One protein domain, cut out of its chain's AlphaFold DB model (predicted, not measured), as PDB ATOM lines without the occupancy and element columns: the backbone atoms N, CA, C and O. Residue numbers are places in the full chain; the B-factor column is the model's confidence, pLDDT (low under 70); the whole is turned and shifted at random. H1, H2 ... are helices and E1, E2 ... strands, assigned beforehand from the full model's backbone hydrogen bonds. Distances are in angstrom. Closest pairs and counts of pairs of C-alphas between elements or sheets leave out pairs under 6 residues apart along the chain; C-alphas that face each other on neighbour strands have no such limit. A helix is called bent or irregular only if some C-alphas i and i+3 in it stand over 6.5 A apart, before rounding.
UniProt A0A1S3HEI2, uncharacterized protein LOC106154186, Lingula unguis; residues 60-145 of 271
ATOM      1  N   MET A  60      -0.547  -8.417 -36.565       92.19
ATOM      2  CA  MET A  60      -1.889  -8.916 -36.854       92.19
ATOM      3  C   MET A  60      -2.406  -8.297 -38.151       92.19
ATOM      4  O   MET A  60      -2.382  -7.081 -38.362       92.19
ATOM      5  N   HIS A  61      -2.860  -9.161 -39.043       89.62
ATOM      6  CA  HIS A  61      -3.239  -8.814 -40.400       89.62
ATOM      7  C   HIS A  61      -4.601  -9.412 -40.704       89.62
ATOM      8  O   HIS A  61      -4.919 -10.517 -40.278       89.62
ATOM      9  N   GLN A  62      -5.410  -8.689 -41.454       90.62
ATOM     10  CA  GLN A  62      -6.737  -9.143 -41.837       90.62
ATOM     11  C   GLN A  62      -6.649 -10.373 -42.748       90.62
ATOM     12  O   GLN A  62      -5.834 -10.413 -43.669       90.62
ATOM     13  N   ASP A  63      -7.489 -11.376 -42.500       89.25
ATOM     14  CA  ASP A  63      -7.574 -12.582 -43.323       89.25
ATOM     15  C   ASP A  63      -8.405 -12.303 -44.590       89.25
ATOM     16  O   ASP A  63      -9.417 -11.600 -44.545       89.25
ATOM     17  N   CYS A  64      -7.970 -12.811 -45.747       85.88
ATOM     18  CA  CYS A  64      -8.769 -12.729 -46.977       85.88
ATOM     19  C   CYS A  64      -9.862 -13.804 -47.050       85.88
ATOM     20  O   CYS A  64     -10.773 -13.676 -47.867       85.88
ATOM     21  N   ALA A  65      -9.749 -14.881 -46.268       85.25
ATOM     22  CA  ALA A  65     -10.677 -16.003 -46.326       85.25
ATOM     23  C   ALA A  65     -11.955 -15.759 -45.515       85.25
ATOM     24  O   ALA A  65     -13.030 -16.170 -45.946       85.25
ATOM     25  N   SER A  66     -11.844 -15.109 -44.356       88.94
ATOM     26  CA  SER A  66     -12.981 -14.834 -43.480       88.94
ATOM     27  C   SER A  66     -12.733 -13.594 -42.637       88.94
ATOM     28  O   SER A  66     -11.655 -13.403 -42.083       88.94
ATOM     29  N   CYS A  67     -13.771 -12.778 -42.479       92.31
ATOM     30  CA  CYS A  67     -13.751 -11.660 -41.540       92.31
ATOM     31  C   CYS A  67     -13.846 -12.091 -40.069       92.31
ATOM     32  O   CYS A  67     -13.636 -11.269 -39.179       92.31
ATOM     33  N   LEU A  68     -14.154 -13.363 -39.811       94.12
ATOM     34  CA  LEU A  68     -14.209 -13.953 -38.473       94.12
ATOM     35  C   LEU A  68     -12.840 -14.404 -37.979       94.12
ATOM     36  O   LEU A  68     -12.734 -14.991 -36.906       94.12
ATOM     37  N   SER A  69     -11.782 -14.131 -38.737       93.56
ATOM     38  CA  SER A  69     -10.426 -14.448 -38.342       93.56
ATOM     39  C   SER A  69      -9.416 -13.415 -38.801       93.56
ATOM     40  O   SER A  69      -9.677 -12.556 -39.644       93.56
ATOM     41  N   TYR A  70      -8.240 -13.492 -38.199       93.19
ATOM     42  CA  TYR A  70      -7.098 -12.671 -38.545       93.19
ATOM     43  C   TYR A  70      -5.831 -13.514 -38.569       93.19
ATOM     44  O   TYR A  70      -5.691 -14.514 -37.867       93.19
ATOM     45  N   VAL A  71      -4.876 -13.087 -39.378       92.56
ATOM     46  CA  VAL A  71      -3.570 -13.712 -39.488       92.56
ATOM     47  C   VAL A  71      -2.616 -13.043 -38.513       92.56
ATOM     48  O   VAL A  71      -2.280 -11.867 -38.649       92.56
ATOM     49  N   ARG A  72      -2.127 -13.808 -37.544       92.88
ATOM     50  CA  ARG A  72      -0.969 -13.430 -36.745       92.88
ATOM     51  C   ARG A  72       0.293 -13.925 -37.435       92.88
ATOM     52  O   ARG A  72       0.440 -15.108 -37.725       92.88
ATOM     53  N   CYS A  73       1.214 -13.011 -37.678       91.69
ATOM     54  CA  CYS A  73       2.516 -13.304 -38.249       91.69
ATOM     55  C   CYS A  73       3.587 -13.192 -37.160       91.69
ATOM     56  O   CYS A  73       3.637 -12.198 -36.430       91.69
ATOM     57  N   THR A  74       4.433 -14.212 -37.020       92.12
ATOM     58  CA  THR A  74       5.565 -14.203 -36.079       92.12
ATOM     59  C   THR A  74       6.752 -14.940 -36.685       92.12
ATOM     60  O   THR A  74       6.639 -16.113 -37.041       92.12
ATOM     61  N   ASN A  75       7.894 -14.268 -36.825       89.81
ATOM     62  CA  ASN A  75       9.097 -14.784 -37.489       89.81
ATOM     63  C   ASN A  75       8.813 -15.370 -38.887       89.81
ATOM     64  O   ASN A  75       9.353 -16.407 -39.270       89.81
ATOM     65  N   GLY A  76       7.918 -14.727 -39.645       85.44
ATOM     66  CA  GLY A  76       7.508 -15.173 -40.981       85.44
ATOM     67  C   GLY A  76       6.546 -16.369 -41.011       85.44
ATOM     68  O   GLY A  76       6.103 -16.756 -42.093       85.44
ATOM     69  N   VAL A  77       6.168 -16.920 -39.854       87.00
ATOM     70  CA  VAL A  77       5.169 -17.989 -39.730       87.00
ATOM     71  C   VAL A  77       3.782 -17.376 -39.580       87.00
ATOM     72  O   VAL A  77       3.597 -16.464 -38.774       87.00
ATOM     73  N   ARG A  78       2.815 -17.881 -40.355       88.69
ATOM     74  CA  ARG A  78       1.403 -17.511 -40.226       88.69
ATOM     75  C   ARG A  78       0.707 -18.375 -39.180       88.69
ATOM     76  O   ARG A  78       0.872 -19.592 -39.156       88.69
ATOM     77  N   GLU A  79      -0.149 -17.751 -38.398       91.19
ATOM     78  CA  GLU A  79      -1.133 -18.387 -37.533       91.19
ATOM     79  C   GLU A  79      -2.486 -17.750 -37.852       91.19
ATOM     80  O   GLU A  79      -2.609 -16.528 -37.837       91.19
ATOM     81  N   ASN A  80      -3.497 -18.558 -38.179       91.69
ATOM     82  CA  ASN A  80      -4.853 -18.043 -38.336       91.69
ATOM     83  C   ASN A  80      -5.566 -18.092 -36.982       91.69
ATOM     84  O   ASN A  80      -5.676 -19.163 -36.384       91.69
ATOM     85  N   VAL A  81      -6.039 -16.947 -36.504       94.19
ATOM     86  CA  VAL A  81      -6.678 -16.799 -35.199       94.19
ATOM     87  C   VAL A  81      -8.131 -16.401 -35.404       94.19
ATOM     88  O   VAL A  81      -8.430 -15.371 -36.001       94.19
ATOM     89  N   GLN A  82      -9.042 -17.224 -34.888       94.94
ATOM     90  CA  GLN A  82     -10.477 -16.953 -34.940       94.94
ATOM     91  C   GLN A  82     -10.865 -15.881 -33.921       94.94
ATOM     92  O   GLN A  82     -10.425 -15.905 -32.767       94.94
ATOM     93  N   CYS A  83     -11.716 -14.957 -34.347       95.81
ATOM     94  CA  CYS A  83     -12.382 -14.017 -33.470       95.81
ATOM     95  C   CYS A  83     -13.425 -14.750 -32.614       95.81
ATOM     96  O   CYS A  83     -14.133 -15.636 -33.101       95.81
ATOM     97  N   PRO A  84     -13.541 -14.406 -31.324       92.88
ATOM     98  CA  PRO A  84     -14.542 -15.009 -30.460       92.88
ATOM     99  C   PRO A  84     -15.946 -14.523 -30.834       92.88
ATOM    100  O   PRO A  84     -16.110 -13.420 -31.352       92.88
ATOM    101  N   ASN A  85     -16.968 -15.303 -30.479       88.06
ATOM    102  CA  ASN A  85     -18.341 -14.809 -30.347       88.06
ATOM    103  C   ASN A  85     -18.892 -14.091 -31.597       88.06
ATOM    104  O   ASN A  85     -19.474 -13.015 -31.483       88.06
ATOM    105  N   GLY A  86     -18.612 -14.607 -32.799       86.12
ATOM    106  CA  GLY A  86     -19.072 -13.997 -34.055       86.12
ATOM    107  C   GLY A  86     -18.579 -12.561 -34.296       86.12
ATOM    108  O   GLY A  86     -19.186 -11.839 -35.086       86.12
ATOM    109  N   HIS A  87     -17.519 -12.122 -33.606       93.81
ATOM    110  CA  HIS A  87     -16.915 -10.809 -33.821       93.81
ATOM    111  C   HIS A  87     -16.123 -10.781 -35.125       93.81
ATOM    112  O   HIS A  87     -15.651 -11.805 -35.621       93.81
ATOM    113  N   VAL A  88     -15.949  -9.578 -35.654       94.19
ATOM    114  CA  VAL A  88     -15.308  -9.333 -36.939       94.19
ATOM    115  C   VAL A  88     -13.972  -8.651 -36.722       94.19
ATOM    116  O   VAL A  88     -13.880  -7.665 -35.993       94.19
ATOM    117  N   TRP A  89     -12.927  -9.153 -37.374       95.06
ATOM    118  CA  TRP A  89     -11.625  -8.509 -37.329       95.06
ATOM    119  C   TRP A  89     -11.674  -7.112 -37.950       95.06
ATOM    120  O   TRP A  89     -12.123  -6.920 -39.085       95.06
ATOM    121  N   ASN A  90     -11.152  -6.141 -37.209       93.69
ATOM    122  CA  ASN A  90     -11.007  -4.767 -37.642       93.69
ATOM    123  C   ASN A  90      -9.520  -4.389 -37.665       93.69
ATOM    124  O   ASN A  90      -8.880  -4.177 -36.636       93.69
ATOM    125  N   GLN A  91      -8.965  -4.267 -38.871       90.50
ATOM    126  CA  GLN A  91      -7.565  -3.916 -39.094       90.50
ATOM    127  C   GLN A  91      -7.242  -2.502 -38.600       90.50
ATOM    128  O   GLN A  91      -6.098  -2.251 -38.223       90.50
ATOM    129  N   ALA A  92      -8.212  -1.584 -38.576       88.62
ATOM    130  CA  ALA A  92      -7.980  -0.215 -38.117       88.62
ATOM    131  C   ALA A  92      -7.769  -0.146 -36.596       88.62
ATOM    132  O   ALA A  92      -6.921   0.614 -36.134       88.62
ATOM    133  N   SER A  93      -8.511  -0.949 -35.830       90.25
ATOM    134  CA  SER A  93      -8.409  -1.031 -34.366       90.25
ATOM    135  C   SER A  93      -7.493  -2.161 -33.879       90.25
ATOM    136  O   SER A  93      -7.160  -2.191 -32.697       90.25
ATOM    137  N   GLN A  94      -7.050  -3.055 -34.774       91.81
ATOM    138  CA  GLN A  94      -6.238  -4.242 -34.465       91.81
ATOM    139  C   GLN A  94      -6.906  -5.178 -33.439       91.81
ATOM    140  O   GLN A  94      -6.238  -5.754 -32.579       91.81
ATOM    141  N   GLN A  95      -8.229  -5.331 -33.522       94.44
ATOM    142  CA  GLN A  95      -9.004  -6.193 -32.626       94.44
ATOM    143  C   GLN A  95     -10.253  -6.767 -33.309       94.44
ATOM    144  O   GLN A  95     -10.670  -6.318 -34.376       94.44
ATOM    145  N   CYS A  96     -10.859  -7.772 -32.674       95.81
ATOM    146  CA  CYS A  96     -12.168  -8.288 -33.061       95.81
ATOM    147  C   CYS A  96     -13.259  -7.369 -32.489       95.81
ATOM    148  O   CYS A  96     -13.428  -7.299 -31.272       95.81
ATOM    149  N   ASP A  97     -13.979  -6.673 -33.361       95.06
ATOM    150  CA  ASP A  97     -15.043  -5.731 -33.020       95.06
ATOM    151  C   ASP A  97     -16.429  -6.317 -33.326       95.06
ATOM    152  O   ASP A  97     -16.583  -7.303 -34.055       95.06
ATOM    153  N   TRP A  98     -17.466  -5.688 -32.771       93.25
ATOM    154  CA  TRP A  98     -18.840  -6.030 -33.114       93.25
ATOM    155  C   TRP A  98     -19.131  -5.743 -34.591       93.25
ATOM    156  O   TRP A  98     -18.672  -4.735 -35.137       93.25
ATOM    157  N   PRO A  99     -19.969  -6.565 -35.239       91.25
ATOM    158  CA  PRO A  99     -20.184  -6.469 -36.675       91.25
ATOM    159  C   PRO A  99     -21.019  -5.240 -37.100       91.25
ATOM    160  O   PRO A  99     -21.079  -4.915 -38.282       91.25
ATOM    161  N   TRP A 100     -21.628  -4.526 -36.146       90.44
ATOM    162  CA  TRP A 100     -22.354  -3.265 -36.358       90.44
ATOM    163  C   TRP A 100     -21.523  -2.006 -36.066       90.44
ATOM    164  O   TRP A 100     -22.051  -0.896 -36.130       90.44
ATOM    165  N   VAL A 101     -20.236  -2.140 -35.727       88.69
ATOM    166  CA  VAL A 101     -19.358  -0.981 -35.508       88.69
ATOM    167  C   VAL A 101     -19.133  -0.236 -36.823       88.69
ATOM    168  O   VAL A 101     -18.836  -0.825 -37.864       88.69
ATOM    169  N   SER A 102     -19.246   1.092 -36.781       81.06
ATOM    170  CA  SER A 102     -18.882   1.934 -37.918       81.06
ATOM    171  C   SER A 102     -17.358   1.944 -38.099       81.06
ATOM    172  O   SER A 102     -16.610   2.173 -37.152       81.06
ATOM    173  N   GLY A 103     -16.883   1.682 -39.321       82.31
ATOM    174  CA  GLY A 103     -15.446   1.686 -39.637       82.31
ATOM    175  C   GLY A 103     -14.759   0.317 -39.652       82.31
ATOM    176  O   GLY A 103     -13.532   0.271 -39.623       82.31
ATOM    177  N   LEU A 104     -15.514  -0.784 -39.737       87.81
ATOM    178  CA  LEU A 104     -14.938  -2.096 -40.040       87.81
ATOM    179  C   LEU A 104     -14.146  -2.060 -41.355       87.81
ATOM    180  O   LEU A 104     -14.623  -1.564 -42.378       87.81
ATOM    181  N   THR A 105     -12.942  -2.627 -41.335       88.56
ATOM    182  CA  THR A 105     -12.085  -2.750 -42.526       88.56
ATOM    183  C   THR A 105     -12.362  -4.016 -43.330       88.56
ATOM    184  O   THR A 105     -11.971  -4.109 -44.496       88.56
ATOM    185  N   CYS A 106     -13.031  -4.998 -42.722       86.81
ATOM    186  CA  CYS A 106     -13.350  -6.264 -43.358       86.81
ATOM    187  C   CYS A 106     -14.750  -6.270 -43.969       86.81
ATOM    188  O   CYS A 106     -15.721  -5.826 -43.358       86.81
ATOM    189  N   LYS A 107     -14.847  -6.783 -45.200       86.25
ATOM    190  CA  LYS A 107     -16.116  -6.974 -45.905       86.25
ATOM    191  C   LYS A 107     -16.572  -8.412 -45.718       86.25
ATOM    192  O   LYS A 107     -15.995  -9.313 -46.320       86.25
ATOM    193  N   LEU A 108     -17.605  -8.594 -44.903       85.38
ATOM    194  CA  LEU A 108     -18.206  -9.898 -44.640       85.38
ATOM    195  C   LEU A 108     -18.625 -10.593 -45.943       85.38
ATOM    196  O   LEU A 108     -19.290  -9.997 -46.794       85.38
ATOM    197  N   THR A 109     -18.255 -11.862 -46.074       83.00
ATOM    198  CA  THR A 109     -18.755 -12.753 -47.126       83.00
ATOM    199  C   THR A 109     -20.131 -13.316 -46.757       83.00
ATOM    200  O   THR A 109     -20.564 -13.218 -45.609       83.00
ATOM    201  N   SER A 110     -20.823 -13.963 -47.702       79.19
ATOM    202  CA  SER A 110     -22.096 -14.643 -47.414       79.19
ATOM    203  C   SER A 110     -21.962 -15.716 -46.325       79.19
ATOM    204  O   SER A 110     -22.838 -15.831 -45.475       79.19
ATOM    205  N   SER A 111     -20.857 -16.469 -46.300       79.75
ATOM    206  CA  SER A 111     -20.596 -17.468 -45.252       79.75
ATOM    207  C   SER A 111     -20.318 -16.835 -43.890       79.75
ATOM    208  O   SER A 111     -20.763 -17.365 -42.869       79.75
ATOM    209  N   ASP A 112     -19.629 -15.691 -43.864       86.50
ATOM    210  CA  ASP A 112     -19.418 -14.954 -42.616       86.50
ATOM    211  C   ASP A 112     -20.755 -14.425 -42.084       86.50
ATOM    212  O   ASP A 112     -21.054 -14.589 -40.909       86.50
ATOM    213  N   ILE A 113     -21.591 -13.860 -42.963       83.88
ATOM    214  CA  ILE A 113     -22.938 -13.362 -42.646       83.88
ATOM    215  C   ILE A 113     -23.791 -14.441 -41.972       83.88
ATOM    216  O   ILE A 113     -24.375 -14.163 -40.928       83.88
ATOM    217  N   VAL A 114     -23.829 -15.659 -42.525       81.94
ATOM    218  CA  VAL A 114     -24.571 -16.796 -41.943       81.94
ATOM    219  C   VAL A 114     -24.046 -17.130 -40.545       81.94
ATOM    220  O   VAL A 114     -24.811 -17.255 -39.591       81.94
ATOM    221  N   THR A 115     -22.726 -17.218 -40.402       85.19
ATOM    222  CA  THR A 115     -22.098 -17.602 -39.132       85.19
ATOM    223  C   THR A 115     -22.333 -16.544 -38.047       85.19
ATOM    224  O   THR A 115     -22.690 -16.874 -36.916       85.19
ATOM    225  N   VAL A 116     -22.202 -15.259 -38.396       88.31
ATOM    226  CA  VAL A 116     -22.510 -14.132 -37.503       88.31
ATOM    227  C   VAL A 116     -23.988 -14.128 -37.133       88.31
ATOM    228  O   VAL A 116     -24.324 -13.958 -35.961       88.31
ATOM    229  N   SER A 117     -24.883 -14.328 -38.106       82.81
ATOM    230  CA  SER A 117     -26.323 -14.308 -37.850       82.81
ATOM    231  C   SER A 117     -26.758 -15.435 -36.924       82.81
ATOM    232  O   SER A 117     -27.573 -15.200 -36.036       82.81
ATOM    233  N   ASP A 118     -26.205 -16.637 -37.102       82.00
ATOM    234  CA  ASP A 118     -26.495 -17.786 -36.246       82.00
ATOM    235  C   ASP A 118     -26.021 -17.528 -34.819       82.00
ATOM    236  O   ASP A 118     -26.818 -17.638 -33.884       82.00
ATOM    237  N   TYR A 119     -24.778 -17.058 -34.659       85.31
ATOM    238  CA  TYR A 119     -24.240 -16.706 -33.347       85.31
ATOM    239  C   TYR A 119     -25.103 -15.657 -32.636       85.31
ATOM    240  O   TYR A 119     -25.502 -15.843 -31.484       85.31
ATOM    241  N   LEU A 120     -25.415 -14.545 -33.305       84.62
ATOM    242  CA  LEU A 120     -26.186 -13.455 -32.706       84.62
ATOM    243  C   LEU A 120     -27.626 -13.886 -32.400       84.62
ATOM    244  O   LEU A 120     -28.179 -13.495 -31.372       84.62
ATOM    245  N   ARG A 121     -28.236 -14.716 -33.251       79.81
ATOM    246  CA  ARG A 121     -29.573 -15.277 -33.016       79.81
ATOM    247  C   ARG A 121     -29.605 -16.181 -31.786       79.81
ATOM    248  O   ARG A 121     -30.569 -16.127 -31.025       79.81
ATOM    249  N   GLU A 122     -28.584 -17.009 -31.593       79.06
ATOM    250  CA  GLU A 122     -28.509 -17.931 -30.459       79.06
ATOM    251  C   GLU A 122     -28.177 -17.227 -29.142       79.06
ATOM    252  O   GLU A 122     -28.820 -17.518 -28.130       79.06
ATOM    253  N   SER A 123     -27.211 -16.306 -29.165       79.38
ATOM    254  CA  SER A 123     -26.713 -15.587 -27.982       79.38
ATOM    255  C   SER A 123     -27.619 -14.437 -27.538       79.38
ATOM    256  O   SER A 123     -27.741 -14.173 -26.346       79.38
ATOM    257  N   GLY A 124     -28.273 -13.748 -28.479       80.00
ATOM    258  CA  GLY A 124     -28.993 -12.502 -28.204       80.00
ATOM    259  C   GLY A 124     -28.086 -11.272 -28.051       80.00
ATOM    260  O   GLY A 124     -28.590 -10.188 -27.759       80.00
ATOM    261  N   ASP A 125     -26.778 -11.400 -28.293       84.75
ATOM    262  CA  ASP A 125     -25.777 -10.351 -28.039       84.75
ATOM    263  C   ASP A 125     -26.014  -9.052 -28.825       84.75
ATOM    264  O   ASP A 125     -25.630  -7.968 -28.382       84.75
ATOM    265  N   TRP A 126     -26.706  -9.126 -29.964       84.94
ATOM    266  CA  TRP A 126     -27.094  -7.961 -30.767       84.94
ATOM    267  C   TRP A 126     -27.899  -6.916 -29.985       84.94
ATOM    268  O   TRP A 126     -27.894  -5.740 -30.347       84.94
ATOM    269  N   GLN A 127     -28.552  -7.313 -28.890       83.00
ATOM    270  CA  GLN A 127     -29.273  -6.399 -28.003       83.00
ATOM    271  C   GLN A 127     -28.335  -5.396 -27.319       83.00
ATOM    272  O   GLN A 127     -28.735  -4.257 -27.071       83.00
ATOM    273  N   MET A 128     -27.073  -5.769 -27.071       81.38
ATOM    274  CA  MET A 128     -26.076  -4.855 -26.499       81.38
ATOM    275  C   MET A 128     -25.710  -3.716 -27.455       81.38
ATOM    276  O   MET A 128     -25.297  -2.649 -27.009       81.38
ATOM    277  N   GLY A 129     -25.900  -3.914 -28.764       79.44
ATOM    278  CA  GLY A 129     -25.685  -2.892 -29.787       79.44
ATOM    279  C   GLY A 129     -26.816  -1.867 -29.908       79.44
ATOM    280  O   GLY A 129     -26.736  -0.990 -30.769       79.44
ATOM    281  N   GLY A 130     -27.879  -1.967 -29.101       84.12
ATOM    282  CA  GLY A 130     -29.021  -1.057 -29.162       84.12
ATOM    283  C   GLY A 130     -29.623  -0.985 -30.569       84.12
ATOM    284  O   GLY A 130     -29.921  -2.009 -31.182       84.12
ATOM    285  N   TYR A 131     -29.793   0.231 -31.091       80.81
ATOM    286  CA  TYR A 131     -30.347   0.436 -32.431       80.81
ATOM    287  C   TYR A 131     -29.450  -0.132 -33.540       80.81
ATOM    288  O   TYR A 131     -29.970  -0.750 -34.465       80.81
ATOM    289  N   ASP A 132     -28.128   0.025 -33.437       84.44
ATOM    290  CA  ASP A 132     -27.192  -0.418 -34.476       84.44
ATOM    291  C   ASP A 132     -27.115  -1.945 -34.538       84.44
ATOM    292  O   ASP A 132     -27.206  -2.525 -35.619       84.44
ATOM    293  N   GLY A 133     -27.055  -2.610 -33.380       84.94
ATOM    294  CA  GLY A 133     -27.102  -4.074 -33.300       84.94
ATOM    295  C   GLY A 133     -28.438  -4.650 -33.776       84.94
ATOM    296  O   GLY A 133     -28.464  -5.619 -34.537       84.94
ATOM    297  N   MET A 134     -29.554  -4.011 -33.410       80.62
ATOM    298  CA  MET A 134     -30.887  -4.402 -33.878       80.62
ATOM    299  C   MET A 134     -31.042  -4.220 -35.396       80.62
ATOM    300  O   MET A 134     -31.522  -5.127 -36.074       80.62
ATOM    301  N   MET A 135     -30.609  -3.083 -35.949       80.50
ATOM    302  CA  MET A 135     -30.665  -2.821 -37.391       80.50
ATOM    303  C   MET A 135     -29.726  -3.729 -38.179       80.50
ATOM    304  O   MET A 135     -30.061  -4.153 -39.285       80.50
ATOM    305  N   TYR A 136     -28.574  -4.067 -37.608       85.00
ATOM    306  CA  TYR A 136     -27.649  -5.020 -38.198       85.00
ATOM    307  C   TYR A 136     -28.241  -6.434 -38.253       85.00
ATOM    308  O   TYR A 136     -28.242  -7.061 -39.309       85.00
ATOM    309  N   MET A 137     -28.857  -6.922 -37.175       81.88
ATOM    310  CA  MET A 137     -29.576  -8.204 -37.224       81.88
ATOM    311  C   MET A 137     -30.744  -8.195 -38.208       81.88
ATOM    312  O   MET A 137     -31.011  -9.194 -38.883       81.88
ATOM    313  N   GLN A 138     -31.423  -7.058 -38.337       73.06
ATOM    314  CA  GLN A 138     -32.477  -6.878 -39.325       73.06
ATOM    315  C   GLN A 138     -31.930  -6.936 -40.764       73.06
ATOM    316  O   GLN A 138     -32.582  -7.512 -41.635       73.06
ATOM    317  N   SER A 139     -30.747  -6.378 -41.035       77.06
ATOM    318  CA  SER A 139     -30.139  -6.416 -42.372       77.06
ATOM    319  C   SER A 139     -29.626  -7.812 -42.731       77.06
ATOM    320  O   SER A 139     -29.889  -8.276 -43.842       77.06
ATOM    321  N   LEU A 140     -29.018  -8.532 -41.781       73.94
ATOM    322  CA  LEU A 140     -28.628  -9.938 -41.951       73.94
ATOM    323  C   LEU A 140     -29.834 -10.814 -42.302       73.94
ATOM    324  O   LEU A 140     -29.782 -11.612 -43.236       73.94
ATOM    325  N   SER A 141     -30.948 -10.598 -41.601       65.88
ATOM    326  CA  SER A 141     -32.210 -11.293 -41.856       65.88
ATOM    327  C   SER A 141     -32.696 -11.115 -43.297       65.88
ATOM    328  O   SER A 141     -33.229 -12.055 -43.870       65.88
ATOM    329  N   ILE A 142     -32.496  -9.934 -43.894       65.50
ATOM    330  CA  ILE A 142     -32.858  -9.649 -45.290       65.50
ATOM    331  C   ILE A 142     -31.879 -10.318 -46.263       65.50
ATOM    332  O   ILE A 142     -32.309 -10.890 -47.263       65.50
ATOM    333  N   SER A 143     -30.574 -10.279 -45.985       63.31
ATOM    334  CA  SER A 143     -29.548 -10.902 -46.836       63.31
ATOM    335  C   SER A 143     -29.735 -12.417 -46.978       63.31
ATOM    336  O   SER A 143     -29.565 -12.953 -48.072       63.31
ATOM    337  N   LEU A 144     -30.174 -13.094 -45.914       60.53
ATOM    338  CA  LEU A 144     -30.444 -14.539 -45.902       60.53
ATOM    339  C   LEU A 144     -31.728 -14.944 -46.647       60.53
ATOM    340  O   LEU A 144     -31.929 -16.122 -46.919       60.53
ATOM    341  N   MET A 145     -32.585 -13.994 -47.036       56.47
ATOM    342  CA  MET A 145     -33.777 -14.270 -47.859       56.47
ATOM    343  C   MET A 145     -33.438 -14.543 -49.334       56.47
ATOM    344  O   MET A 145     -34.338 -14.845 -50.119       56.47
TER     345      MET A 145
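Overview. This is residues 60 to 145 of the 271 residues of the protein "uncharacterized protein LOC106154186" of Lingula unguis (UniProt A0A1S3HEI2). An elongated body is built of three parts in a row: a small antiparallel sheet of E1, E2 and E3 at one end, with the long hairpin E2 and E3 reaching outward, a short hairpin of E4 and E5 in the middle, and two helices, H1 and H2, at the other end. The helices run opposite ways and are steeply tilted to each other, and a long loop, residues 98 to 109, joins them to the middle hairpin. The printed part has 86 residues with five named strands followed by two named helices, E1 E2 E3 E4 E5 H1 H2; the larger sheet has the order E1, E2, E3, the other is E4 and E5, and the class is mixed, helices and strands. The whole is compact, with a radius of gyration of the C-alphas of 13.1 A, and spans 42 by 23 by 20 A.

Arrangement. Strands E1, residues 60 to 62, E2, residues 69 to 74, and E3, residues 77 to 82, form a meander, each strand the antiparallel neighbour of the one before. E1 and E2 are a hairpin at 142 degrees between directions, with N 61 and O 71 within hydrogen-bond range at 2.8 A. E2 and E3 are a hairpin at 153 degrees, with N 72 and O 79 at 2.8 A. E4, residues 88 to 90, and E5, residues 95 to 97, are an antiparallel hairpin at 128 degrees, with N 88 and O 97 at 2.9 A. The closest C-alphas of E2 and E4 are those of Ser 69 and Trp 89, 6.1 A apart. H1, residues 110 to 123, and H2, residues 125 to 145, touch; their closest C-alphas are those of Leu 120 and Trp 126, 5.9 A apart. They run opposite ways at a steep tilt of 46 degrees. Neither helix is on the sheet of E1, E2 and E3, and E4 is apart from both. Every O i to N i+4 pair is within hydrogen-bond range in H1, and 12 of 17 are in H2.

Along the chain. E1 begins at C-alpha 60, (-1.889, -8.916, -36.854), and is 7.0 A long. E2 is 16.2 A and E3 16.4 A long. E4 is 6.3 A and E5 6.1 A long. H1 begins at C-alpha 110, (-22.096, -14.643, -47.414), and is 20.0 A long. H2 is 21.7 A long and ends at C-alpha 145, (-33.777, -14.270, -47.859). H2 is irregular: C-alphas 128 and 131 are 9.0 A apart, and it has a kink of 116 degrees near residue 132.

Size, cuts and confidence. The two C-alphas farthest apart are those of Asn 75 and Met 145, 44.1 A. The printed part has no cut. The link from E5 to H1, 12 residues, is long. The mean pLDDT of the printed part is 85.7, and residues 141 to 145 are under 70.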